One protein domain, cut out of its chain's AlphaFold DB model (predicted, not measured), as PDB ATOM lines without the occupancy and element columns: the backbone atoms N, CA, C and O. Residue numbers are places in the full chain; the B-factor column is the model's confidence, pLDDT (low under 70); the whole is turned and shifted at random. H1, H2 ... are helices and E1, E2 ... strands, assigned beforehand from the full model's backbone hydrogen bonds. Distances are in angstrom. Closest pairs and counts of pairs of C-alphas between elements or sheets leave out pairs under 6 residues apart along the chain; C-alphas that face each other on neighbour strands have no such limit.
ATOM      1  N   TRP A 163      26.434   3.987 -35.551       45.06
ATOM      2  CA  TRP A 163      26.670   4.112 -36.983       45.06
ATOM      3  C   TRP A 163      25.369   3.789 -37.704       45.06
ATOM      4  O   TRP A 163      24.816   2.703 -37.520       45.06
ATOM      5  N   PHE A 164      24.875   4.728 -38.500       53.97
ATOM      6  CA  PHE A 164      23.760   4.470 -39.397       53.97
ATOM      7  C   PHE A 164      24.329   4.102 -40.761       53.97
ATOM      8  O   PHE A 164      24.999   4.909 -41.413       53.97
ATOM      9  N   LEU A 165      24.099   2.853 -41.162       44.84
ATOM     10  CA  LEU A 165      24.314   2.419 -42.530       44.84
ATOM     11  C   LEU A 165      23.080   2.850 -43.322       44.84
ATOM     12  O   LEU A 165      22.001   2.300 -43.115       44.84
ATOM     13  N   MET A 166      23.232   3.822 -44.219       49.91
ATOM     14  CA  MET A 166      22.249   4.027 -45.278       49.91
ATOM     15  C   MET A 166      22.711   3.264 -46.511       49.91
ATOM     16  O   MET A 166      23.560   3.776 -47.247       49.91
ATOM     17  N   PRO A 167      22.188   2.054 -46.773       41.41
ATOM     18  CA  PRO A 167      22.383   1.425 -48.062       41.41
ATOM     19  C   PRO A 167      21.528   2.181 -49.084       41.41
ATOM     20  O   PRO A 167      20.439   1.752 -49.452       41.41
ATOM     21  N   PHE A 168      22.011   3.326 -49.561       47.16
ATOM     22  CA  PHE A 168      21.604   3.782 -50.881       47.16
ATOM     23  C   PHE A 168      22.326   2.900 -51.891       47.16
ATOM     24  O   PHE A 168      23.381   3.251 -52.410       47.16
ATOM     25  N   CYS A 169      21.743   1.735 -52.170       37.31
ATOM     26  CA  CYS A 169      22.026   0.985 -53.389       37.31
ATOM     27  C   CYS A 169      21.372   1.736 -54.554       37.31
ATOM     28  O   CYS A 169      20.394   1.286 -55.146       37.31
ATOM     29  N   SER A 170      21.849   2.946 -54.818       40.62
ATOM     30  CA  SER A 170      21.516   3.657 -56.039       40.62
ATOM     31  C   SER A 170      22.428   3.080 -57.126       40.62
ATOM     32  O   SER A 170      23.636   2.958 -56.936       40.62
ATOM     33  N   SER A 171      21.857   2.693 -58.265       40.16
ATOM     34  CA  SER A 171      22.621   2.312 -59.459       40.16
ATOM     35  C   SER A 171      23.313   3.514 -60.122       40.16
ATOM     36  O   SER A 171      23.917   3.363 -61.184       40.16
ATOM     37  N   PHE A 172      23.213   4.710 -59.532       44.22
ATOM     38  CA  PHE A 172      23.808   5.924 -60.064       44.22
ATOM     39  C   PHE A 172      25.284   6.018 -59.675       44.22
ATOM     40  O   PHE A 172      25.679   5.736 -58.546       44.22
ATOM     41  N   SER A 173      26.096   6.500 -60.615       50.78
ATOM     42  CA  SER A 173      27.521   6.798 -60.424       50.78
ATOM     43  C   SER A 173      27.790   7.853 -59.339       50.78
ATOM     44  O   SER A 173      28.930   8.010 -58.906       50.78
ATOM     45  N   ASP A 174      26.755   8.572 -58.890       65.94
ATOM     46  CA  ASP A 174      26.823   9.493 -57.763       65.94
ATOM     47  C   ASP A 174      25.587   9.351 -56.848       65.94
ATOM     48  O   ASP A 174      24.472   9.668 -57.266       65.94
ATOM     49  N   PRO A 175      25.744   8.861 -55.603       62.09
ATOM     50  CA  PRO A 175      24.648   8.714 -54.644       62.09
ATOM     51  C   PRO A 175      24.245  10.054 -54.007       62.09
ATOM     52  O   PRO A 175      23.219  10.115 -53.329       62.09
ATOM     53  N   GLU A 176      25.049  11.112 -54.189       78.00
ATOM     54  CA  GLU A 176      24.877  12.405 -53.522       78.00
ATOM     55  C   GLU A 176      23.459  12.981 -53.690       78.00
ATOM     56  O   GLU A 176      22.850  13.292 -52.666       78.00
ATOM     57  N   PRO A 177      22.845  13.037 -54.892       78.50
ATOM     58  CA  PRO A 177      21.501  13.596 -55.046       78.50
ATOM     59  C   PRO A 177      20.432  12.824 -54.263       78.50
ATOM     60  O   PRO A 177      19.557  13.433 -53.650       78.50
ATOM     61  N   SER A 178      20.517  11.489 -54.241       77.06
ATOM     62  CA  SER A 178      19.558  10.630 -53.533       77.06
ATOM     63  C   SER A 178      19.695  10.751 -52.019       77.06
ATOM     64  O   SER A 178      18.690  10.801 -51.311       77.06
ATOM     65  N   VAL A 179      20.928  10.841 -51.511       79.31
ATOM     66  CA  VAL A 179      21.155  10.988 -50.068       79.31
ATOM     67  C   VAL A 179      20.800  12.395 -49.606       79.31
ATOM     68  O   VAL A 179      20.170  12.540 -48.564       79.31
ATOM     69  N   VAL A 180      21.129  13.429 -50.383       84.56
ATOM     70  CA  VAL A 180      20.712  14.806 -50.082       84.56
ATOM     71  C   VAL A 180      19.187  14.915 -50.073       84.56
ATOM     72  O   VAL A 180      18.649  15.530 -49.157       84.56
ATOM     73  N   ALA A 181      18.484  14.288 -51.024       80.69
ATOM     74  CA  ALA A 181      17.021  14.243 -51.025       80.69
ATOM     75  C   ALA A 181      16.471  13.551 -49.769       80.69
ATOM     76  O   ALA A 181      15.605  14.100 -49.100       80.69
ATOM     77  N   PHE A 182      17.038  12.410 -49.367       85.38
ATOM     78  CA  PHE A 182      16.628  11.760 -48.123       85.38
ATOM     79  C   PHE A 182      16.896  12.609 -46.883       85.38
ATOM     80  O   PHE A 182      16.027  12.713 -46.026       85.38
ATOM     81  N   LEU A 183      18.084  13.204 -46.751       86.81
ATOM     82  CA  LEU A 183      18.404  14.039 -45.592       86.81
ATOM     83  C   LEU A 183      17.496  15.272 -45.554       86.81
ATOM     84  O   LEU A 183      17.057  15.672 -44.478       86.81
ATOM     85  N   SER A 184      17.199  15.841 -46.724       87.75
ATOM     86  CA  SER A 184      16.222  16.911 -46.910       87.75
ATOM     87  C   SER A 184      14.846  16.479 -46.408       87.75
ATOM     88  O   SER A 184      14.282  17.148 -45.548       87.75
ATOM     89  N   ASP A 185      14.342  15.332 -46.856       85.31
ATOM     90  CA  ASP A 185      12.996  14.861 -46.525       85.31
ATOM     91  C   ASP A 185      12.878  14.402 -45.067       85.31
ATOM     92  O   ASP A 185      11.990  14.845 -44.338       85.31
ATOM     93  N   PHE A 186      13.793  13.544 -44.611       87.62
ATOM     94  CA  PHE A 186      13.752  12.942 -43.279       87.62
ATOM     95  C   PHE A 186      13.915  13.989 -42.173       87.62
ATOM     96  O   PHE A 186      13.168  13.991 -41.195       87.62
ATOM     97  N   PHE A 187      14.873  14.906 -42.326       89.81
ATOM     98  CA  PHE A 187      15.134  15.946 -41.329       89.81
ATOM     99  C   PHE A 187      14.383  17.255 -41.613       89.81
ATOM    100  O   PHE A 187      14.489  18.207 -40.830       89.81
ATOM    101  N   ASN A 188      13.607  17.316 -42.703       92.25
ATOM    102  CA  ASN A 188      12.962  18.530 -43.203       92.25
ATOM    103  C   ASN A 188      13.977  19.690 -43.331       92.25
ATOM    104  O   ASN A 188      13.781  20.780 -42.780       92.25
ATOM    105  N   LEU A 189      15.120  19.394 -43.953       93.00
ATOM    106  CA  LEU A 189      16.218  20.325 -44.220       93.00
ATOM    107  C   LEU A 189      16.068  20.899 -45.623       93.00
ATOM    108  O   LEU A 189      15.584  20.224 -46.522       93.00
ATOM    109  N   ASN A 190      16.532  22.127 -45.846       95.94
ATOM    110  CA  ASN A 190      16.687  22.595 -47.221       95.94
ATOM    111  C   ASN A 190      17.888  21.902 -47.897       95.94
ATOM    112  O   ASN A 190      18.758  21.328 -47.238       95.94
ATOM    113  N   HIS A 191      17.966  21.994 -49.226       91.38
ATOM    114  CA  HIS A 191      18.995  21.306 -50.009       91.38
ATOM    115  C   HIS A 191      20.432  21.651 -49.568       91.38
ATOM    116  O   HIS A 191      21.280  20.765 -49.472       91.38
ATOM    117  N   SER A 192      20.710  22.920 -49.238       94.62
ATOM    118  CA  SER A 192      22.030  23.344 -48.745       94.62
ATOM    119  C   SER A 192      22.386  22.729 -47.391       94.62
ATOM    120  O   SER A 192      23.501  22.244 -47.222       94.62
ATOM    121  N   GLN A 193      21.441  22.686 -46.451       95.50
ATOM    122  CA  GLN A 193      21.637  22.087 -45.129       95.50
ATOM    123  C   GLN A 193      21.816  20.569 -45.226       95.50
ATOM    124  O   GLN A 193      22.669  20.002 -44.551       95.50
ATOM    125  N   ALA A 194      21.048  19.907 -46.093       91.06
ATOM    126  CA  ALA A 194      21.187  18.478 -46.349       91.06
ATOM    127  C   ALA A 194      22.564  18.137 -46.953       91.06
ATOM    128  O   ALA A 194      23.206  17.182 -46.517       91.06
ATOM    129  N   LYS A 195      23.064  18.957 -47.889       91.12
ATOM    130  CA  LYS A 195      24.419  18.815 -48.446       91.12
ATOM    131  C   LYS A 195      25.505  19.075 -47.403       91.12
ATOM    132  O   LYS A 195      26.508  18.369 -47.366       91.12
ATOM    133  N   GLU A 196      25.301  20.049 -46.526       92.31
ATOM    134  CA  GLU A 196      26.222  20.326 -45.427       92.31
ATOM    135  C   GLU A 196      26.231  19.193 -44.388       92.31
ATOM    136  O   GLU A 196      27.299  18.796 -43.926       92.31
ATOM    137  N   LEU A 197      25.079  18.594 -44.074       89.38
ATOM    138  CA  LEU A 197      24.996  17.418 -43.206       89.38
ATOM    139  C   LEU A 197      25.676  16.195 -43.835       89.38
ATOM    140  O   LEU A 197      26.352  15.442 -43.136       89.38
ATOM    141  N   LEU A 198      25.551  16.028 -45.155       89.19
ATOM    142  CA  LEU A 198      26.215  14.969 -45.914       89.19
ATOM    143  C   LEU A 198      27.747  15.026 -45.797       89.19
ATOM    144  O   LEU A 198      28.388  13.984 -45.871       89.19
ATOM    145  N   THR A 199      28.344  16.197 -45.543       90.25
ATOM    146  CA  THR A 199      29.801  16.306 -45.322       90.25
ATOM    147  C   THR A 199      30.283  15.580 -44.063       90.25
ATOM    148  O   THR A 199      31.465  15.262 -43.956       90.25
ATOM    149  N   LEU A 200      29.376  15.278 -43.126       86.31
ATOM    150  CA  LEU A 200      29.677  14.447 -41.960       86.31
ATOM    151  C   LEU A 200      29.676  12.947 -42.283       86.31
ATOM    152  O   LEU A 200      30.075  12.144 -41.439       86.31
ATOM    153  N   ALA A 201      29.205  12.560 -43.471       80.94
ATOM    154  CA  ALA A 201      29.206  11.176 -43.895       80.94
ATOM    155  C   ALA A 201      30.606  10.732 -44.315       80.94
ATOM    156  O   ALA A 201      31.304  11.409 -45.071       80.94
ATOM    157  N   ILE A 202      30.983   9.526 -43.910       72.56
ATOM    158  CA  ILE A 202      32.147   8.847 -44.466       72.56
ATOM    159  C   ILE A 202      31.687   8.136 -45.738       72.56
ATOM    160  O   ILE A 202      30.882   7.205 -45.680       72.56
ATOM    161  N   LYS A 203      32.173   8.590 -46.898       71.44
ATOM    162  CA  LYS A 203      31.892   7.966 -48.197       71.44
ATOM    163  C   LYS A 203      32.793   6.748 -48.390       71.44
ATOM    164  O   LYS A 203      34.014   6.850 -48.298       71.44
ATOM    165  N   SER A 204      32.189   5.599 -48.663       60.06
ATOM    166  CA  SER A 204      32.892   4.387 -49.070       60.06
ATOM    167  C   SER A 204      33.247   4.444 -50.561       60.06
ATOM    168  O   SER A 204      32.563   5.127 -51.331       60.06
ATOM    169  N   PRO A 205      34.259   3.682 -51.010       47.25
ATOM    170  CA  PRO A 205      34.563   3.524 -52.435       47.25
ATOM    171  C   PRO A 205      33.402   2.931 -53.244       47.25
ATOM    172  O   PRO A 205      33.288   3.179 -54.435       47.25
ATOM    173  N   SER A 206      32.509   2.171 -52.599       51.41
ATOM    174  CA  SER A 206      31.285   1.640 -53.215       51.41
ATOM    175  C   SER A 206      30.121   2.632 -53.166       51.41
ATOM    176  O   SER A 206      28.973   2.213 -53.273       51.41
ATOM    177  N   HIS A 207      30.393   3.924 -52.958       62.69
ATOM    178  CA  HIS A 207      29.380   4.976 -52.881       62.69
ATOM    179  C   HIS A 207      28.380   4.809 -51.717       62.69
ATOM    180  O   HIS A 207      27.328   5.445 -51.700       62.69
ATOM    181  N   VAL A 208      28.725   4.014 -50.696       60.97
ATOM    182  CA  VAL A 208      27.924   3.883 -49.469       60.97
ATOM    183  C   VAL A 208      28.306   4.995 -48.503       60.97
ATOM    184  O   VAL A 208      29.489   5.247 -48.282       60.97
ATOM    185  N   LEU A 209      27.321   5.664 -47.917       65.38
ATOM    186  CA  LEU A 209      27.545   6.774 -46.996       65.38
ATOM    187  C   LEU A 209      27.259   6.321 -45.563       65.38
ATOM    188  O   LEU A 209      26.165   5.847 -45.251       65.38
ATOM    189  N   PHE A 210      28.261   6.459 -44.700       69.00
ATOM    190  CA  PHE A 210      28.180   6.113 -43.286       69.00
ATOM    191  C   PHE A 210      28.042   7.378 -42.449       69.00
ATOM    192  O   PHE A 210      28.916   8.241 -42.497       69.00
ATOM    193  N   PHE A 211      26.999   7.458 -41.628       76.50
ATOM    194  CA  PHE A 211      26.860   8.539 -40.657       76.50
ATOM    195  C   PHE A 211      27.197   8.031 -39.261       76.50
ATOM    196  O   PHE A 211      26.580   7.087 -38.763       76.50
ATOM    197  N   GLU A 212      28.155   8.684 -38.608       78.19
ATOM    198  CA  GLU A 212      28.331   8.549 -37.167       78.19
ATOM    199  C   GLU A 212      27.308   9.456 -36.475       78.19
ATOM    200  O   GLU A 212      27.490  10.674 -36.389       78.19
ATOM    201  N   ILE A 213      26.214   8.874 -35.983       77.62
ATOM    202  CA  ILE A 213      25.218   9.616 -35.212       77.62
ATOM    203  C   ILE A 213      25.765   9.789 -33.790       77.62
ATOM    204  O   ILE A 213      25.520   8.988 -32.884       77.62
ATOM    205  N   GLY A 214      26.582  10.827 -33.637       83.19
ATOM    206  CA  GLY A 214      27.177  11.267 -32.381       83.19
ATOM    207  C   GLY A 214      26.931  12.752 -32.115       83.19
ATOM    208  O   GLY A 214      26.117  13.402 -32.770       83.19
ATOM    209  N   GLU A 215      27.668  13.311 -31.155       81.69
ATOM    210  CA  GLU A 215      27.527  14.708 -30.724       81.69
ATOM    211  C   GLU A 215      27.742  15.702 -31.872       81.69
ATOM    212  O   GLU A 215      26.998  16.671 -31.974       81.69
ATOM    213  N   ASN A 216      28.669  15.426 -32.794       83.25
ATOM    214  CA  ASN A 216      28.913  16.275 -33.966       83.25
ATOM    215  C   ASN A 216      27.706  16.304 -34.915       83.25
ATOM    216  O   ASN A 216      27.319  17.370 -35.384       83.25
ATOM    217  N   PHE A 217      27.090  15.146 -35.166       89.25
ATOM    218  CA  PHE A 217      25.916  15.036 -36.032       89.25
ATOM    219  C   PHE A 217      24.704  15.735 -35.412       89.25
ATOM    220  O   PHE A 217      24.036  16.524 -36.076       89.25
ATOM    221  N   LEU A 218      24.468  15.515 -34.114       90.44
ATOM    222  CA  LEU A 218      23.388  16.177 -33.379       90.44
ATOM    223  C   LEU A 218      23.619  17.687 -33.257       90.44
ATOM    224  O   LEU A 218      22.692  18.460 -33.464       90.44
ATOM    225  N   THR A 219      24.851  18.123 -32.990       92.06
ATOM    226  CA  THR A 219      25.214  19.550 -32.965       92.06
ATOM    227  C   THR A 219      24.979  20.193 -34.324       92.06
ATOM    228  O   THR A 219      24.436  21.295 -34.399       92.06
ATOM    229  N   LYS A 220      25.317  19.493 -35.412       94.69
ATOM    230  CA  LYS A 220      25.081  19.998 -36.764       94.69
ATOM    231  C   LYS A 220      23.592  20.082 -37.096       94.69
ATOM    232  O   LYS A 220      23.150  21.121 -37.574       94.69
ATOM    233  N   LEU A 221      22.803  19.062 -36.766       93.88
ATOM    234  CA  LEU A 221      21.343  19.123 -36.891       93.88
ATOM    235  C   LEU A 221      20.736  20.264 -36.062       93.88
ATOM    236  O   LEU A 221      19.918  21.028 -36.577       93.88
ATOM    237  N   ASN A 222      21.198  20.446 -34.824       94.31
ATOM    238  CA  ASN A 222      20.772  21.545 -33.961       94.31
ATOM    239  C   ASN A 222      21.096  22.907 -34.587       94.31
ATOM    240  O   ASN A 222      20.264  23.810 -34.524       94.31
ATOM    241  N   SER A 223      22.252  23.044 -35.251       96.00
ATOM    242  CA  SER A 223      22.622  24.272 -35.972       96.00
ATOM    243  C   SER A 223      21.677  24.597 -37.139       96.00
ATOM    244  O   SER A 223      21.546  25.756 -37.520       96.00
ATOM    245  N   PHE A 224      20.943  23.604 -37.653       96.44
ATOM    246  CA  PHE A 224      19.883  23.782 -38.652       96.44
ATOM    247  C   PHE A 224      18.495  24.021 -38.040       96.44
ATOM    248  O   PHE A 224      17.489  23.995 -38.750       96.44
ATOM    249  N   GLY A 225      18.418  24.226 -36.722       96.19
ATOM    250  CA  GLY A 225      17.159  24.355 -35.988       96.19
ATOM    251  C   GLY A 225      16.429  23.023 -35.796       96.19
ATOM    252  O   GLY A 225      15.231  23.019 -35.514       96.19
ATOM    253  N   LYS A 226      17.121  21.887 -35.966       94.62
ATOM    254  CA  LYS A 226      16.545  20.547 -35.815       94.62
ATOM    255  C   LYS A 226      17.086  19.863 -34.567       94.62
ATOM    256  O   LYS A 226      18.177  19.308 -34.571       94.62
ATOM    257  N   SER A 227      16.292  19.887 -33.500       92.12
ATOM    258  CA  SER A 227      16.625  19.232 -32.237       92.12
ATOM    259  C   SER A 227      16.039  17.833 -32.160       92.12
ATOM    260  O   SER A 227      14.822  17.676 -32.085       92.12
ATOM    261  N   PHE A 228      16.910  16.829 -32.076       88.19
ATOM    262  CA  PHE A 228      16.528  15.450 -31.796       88.19
ATOM    263  C   PHE A 228      17.245  14.955 -30.543       88.19
ATOM    264  O   PHE A 228      18.453  15.145 -30.391       88.19
ATOM    265  N   SER A 229      16.526  14.262 -29.659       88.69
ATOM    266  CA  SER A 229      17.207  13.393 -28.701       88.69
ATOM    267  C   SER A 229      17.737  12.168 -29.446       88.69
ATOM    268  O   SER A 229      17.127  11.714 -30.414       88.69
ATOM    269  N   MET A 230      18.867  11.620 -28.997       81.44
ATOM    270  CA  MET A 230      19.478  10.452 -29.636       81.44
ATOM    271  C   MET A 230      18.493   9.273 -29.730       81.44
ATOM    272  O   MET A 230      18.359   8.656 -30.783       81.44
ATOM    273  N   ASP A 231      17.744   9.012 -28.656       79.31
ATOM    274  CA  ASP A 231      16.755   7.931 -28.605       79.31
ATOM    275  C   ASP A 231      15.587   8.164 -29.572       79.31
ATOM    276  O   ASP A 231      15.113   7.228 -30.218       79.31
ATOM    277  N   PHE A 232      15.131   9.414 -29.690       83.12
ATOM    278  CA  PHE A 232      14.060   9.784 -30.609       83.12
ATOM    279  C   PHE A 232      14.524   9.678 -32.063       83.12
ATOM    280  O   PHE A 232      13.833   9.066 -32.870       83.12
ATOM    281  N   LEU A 233      15.732  10.159 -32.371       82.69
ATOM    282  CA  LEU A 233      16.326  10.053 -33.702       82.69
ATOM    283  C   LEU A 233      16.465   8.596 -34.150       82.69
ATOM    284  O   LEU A 233      16.069   8.244 -35.258       82.69
ATOM    285  N   VAL A 234      17.000   7.734 -33.280       76.94
ATOM    286  CA  VAL A 234      17.140   6.303 -33.576       76.94
ATOM    287  C   VAL A 234      15.768   5.666 -33.804       76.94
ATOM    288  O   VAL A 234      15.592   4.916 -34.763       76.94
ATOM    289  N   LYS A 235      14.779   5.982 -32.960       80.00
ATOM    290  CA  LYS A 235      13.415   5.455 -33.091       80.00
ATOM    291  C   LYS A 235      12.738   5.906 -34.388       80.00
ATOM    292  O   LYS A 235      12.123   5.078 -35.060       80.00
ATOM    293  N   ASP A 236      12.862   7.176 -34.749       78.50
ATOM    294  CA  ASP A 236      12.252   7.738 -35.955       78.50
ATOM    295  C   ASP A 236      12.926   7.241 -37.228       78.50
ATOM    296  O   ASP A 236      12.224   6.893 -38.176       78.50
ATOM    297  N   LEU A 237      14.254   7.093 -37.233       74.56
ATOM    298  CA  LEU A 237      14.970   6.457 -38.340       74.56
ATOM    299  C   LEU A 237      14.471   5.026 -38.555       74.56
ATOM    300  O   LEU A 237      14.118   4.658 -39.676       74.56
ATOM    301  N   ILE A 238      14.351   4.242 -37.478       70.19
ATOM    302  CA  ILE A 238      13.810   2.876 -37.538       70.19
ATOM    303  C   ILE A 238      12.382   2.882 -38.103       70.19
ATOM    304  O   ILE A 238      12.056   2.065 -38.967       70.19
ATOM    305  N   ASN A 239      11.522   3.792 -37.642       72.31
ATOM    306  CA  ASN A 239      10.134   3.875 -38.095       72.31
ATOM    307  C   ASN A 239      10.022   4.308 -39.561       72.31
ATOM    308  O   ASN A 239       9.252   3.714 -40.313       72.31
ATOM    309  N   TYR A 240      10.818   5.286 -39.989       68.62
ATOM    310  CA  TYR A 240      10.842   5.757 -41.369       68.62
ATOM    311  C   TYR A 240      11.307   4.657 -42.323       68.62
ATOM    312  O   TYR A 240      10.633   4.381 -43.315       68.62
ATOM    313  N   THR A 241      12.378   3.931 -41.973       61.22
ATOM    314  CA  THR A 241      12.833   2.781 -42.774       61.22
ATOM    315  C   THR A 241      11.798   1.657 -42.853       61.22
ATOM    316  O   THR A 241      11.758   0.934 -43.844       61.22
ATOM    317  N   LYS A 242      10.922   1.525 -41.845       63.66
ATOM    318  CA  LYS A 242       9.828   0.543 -41.840       63.66
ATOM    319  C   LYS A 242       8.613   0.988 -42.659       63.66
ATOM    320  O   LYS A 242       7.935   0.132 -43.216       63.66
ATOM    321  N   GLY A 243       8.310   2.287 -42.690       52.59
ATOM    322  CA  GLY A 243       7.060   2.817 -43.249       52.59
ATOM    323  C   GLY A 243       7.139   3.343 -44.684       52.59
ATOM    324  O   GLY A 243       6.109   3.413 -45.345       52.59
ATOM    325  N   GLN A 244       8.325   3.727 -45.163       50.75
ATOM    326  CA  GLN A 244       8.480   4.486 -46.416       50.75
ATOM    327  C   GLN A 244       9.448   3.852 -47.418       50.75
ATOM    328  O   GLN A 244       9.755   4.501 -48.405       50.75
ATOM    329  N   SER A 245       9.924   2.618 -47.197       38.41
ATOM    330  CA  SER A 245      10.948   1.969 -48.035       38.41
ATOM    331  C   SER A 245      10.673   2.125 -49.544       38.41
ATOM    332  O   SER A 245       9.848   1.388 -50.087       38.41
ATOM    333  N   PRO A 246      11.393   3.014 -50.259       36.44
ATOM    334  CA  PRO A 246      11.479   3.000 -51.705       36.44
ATOM    335  C   PRO A 246      12.724   2.181 -52.062       36.44
ATOM    336  O   PRO A 246      13.562   2.591 -52.857       36.44
TER     337      PRO A 246
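What this domain is: This is residues 163 to 246 of the 489 residues of an uncharacterized protein of Candidatus Similichlamydia laticola (UniProt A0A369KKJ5). A small antiparallel sheet of three short strands, E1, E3 and E2, makes one wall of a compact body, with the four helices ranged to one side of it and its other side bare. H1 and H2 pack on each other nearly at right angles, H3 sits past the end of E3, and H4, the longest helix, lies off the E1 edge of the sheet and touches no helix. The printed part has 84 residues, with four named helices and three named strands in the order E1, H1, H2, E2, E3, H3, H4; the class is mixed, helices and strands. The whole is compact, with a radius of gyration of the C-alphas of 12.2 A and spans of 33 by 26 by 22 A.

How they stand to each other: In the sheet, E3, residues 209 to 213, is the inner strand between the edge strands E1, residues 163 to 166, and E2, residues 201 to 203. E1 and E3 are antiparallel at 146 degrees, with N 164 and O 211 within hydrogen-bond range at 2.9 A. E2 and E3 form a hairpin, antiparallel at 153 degrees, with N 202 and O 210 2.8 A apart. H1, residues 176 to 187, only grazes the sheet, with its residues 176 to 182. H2, residues 191 to 198, touches H1 residues 179 to 184 alone; the closest C-alphas, of Ser 184 and Ala 194, are 5.2 A apart, and the lines are about perpendicular at 81 degrees. E1, H1, H2 and E2 form a split strand-helix-strand unit, two strands running the same way with E3 between them, and its crossover is right-handed. H3, residues 215 to 223, only just touches H2, with 3 pairs of C-alphas within 8 A, the closest those of Leu 197 and Lys 220 at 6.9 A; they run opposite ways at a shallow tilt of 11 degrees. H4, residues 230 to 243, only grazes the sheet. H4 is close to H1 but not clearly touching; their closest C-alphas, of Phe 186 and Tyr 240, are 8.0 A apart. In H1, H2, H3 and H4 every O i to N i+4 pair is within hydrogen-bond range.

Where its parts are: E3 is 12.3 A long, E1 9.4 A and E2 6.0 A. E1 begins at C-alpha 163 (26.670, 4.112, -36.983). H1 is 16.0 A long, H2 10.4 A, H3 12.0 A and H4 19.9 A. H1 begins at C-alpha 176 (24.877, 12.405, -53.522), and H4 ends at C-alpha 243 (7.060, 2.817, -43.249).

The domain as a whole: The C-alphas farthest apart, of Ser 173 and Ser 229, are 34.0 A apart. The printed part has no cut and no long link. Mean pLDDT of the printed part is 75.0; residues 163 to 175, 204 to 210 and 240 to 246 are under 70.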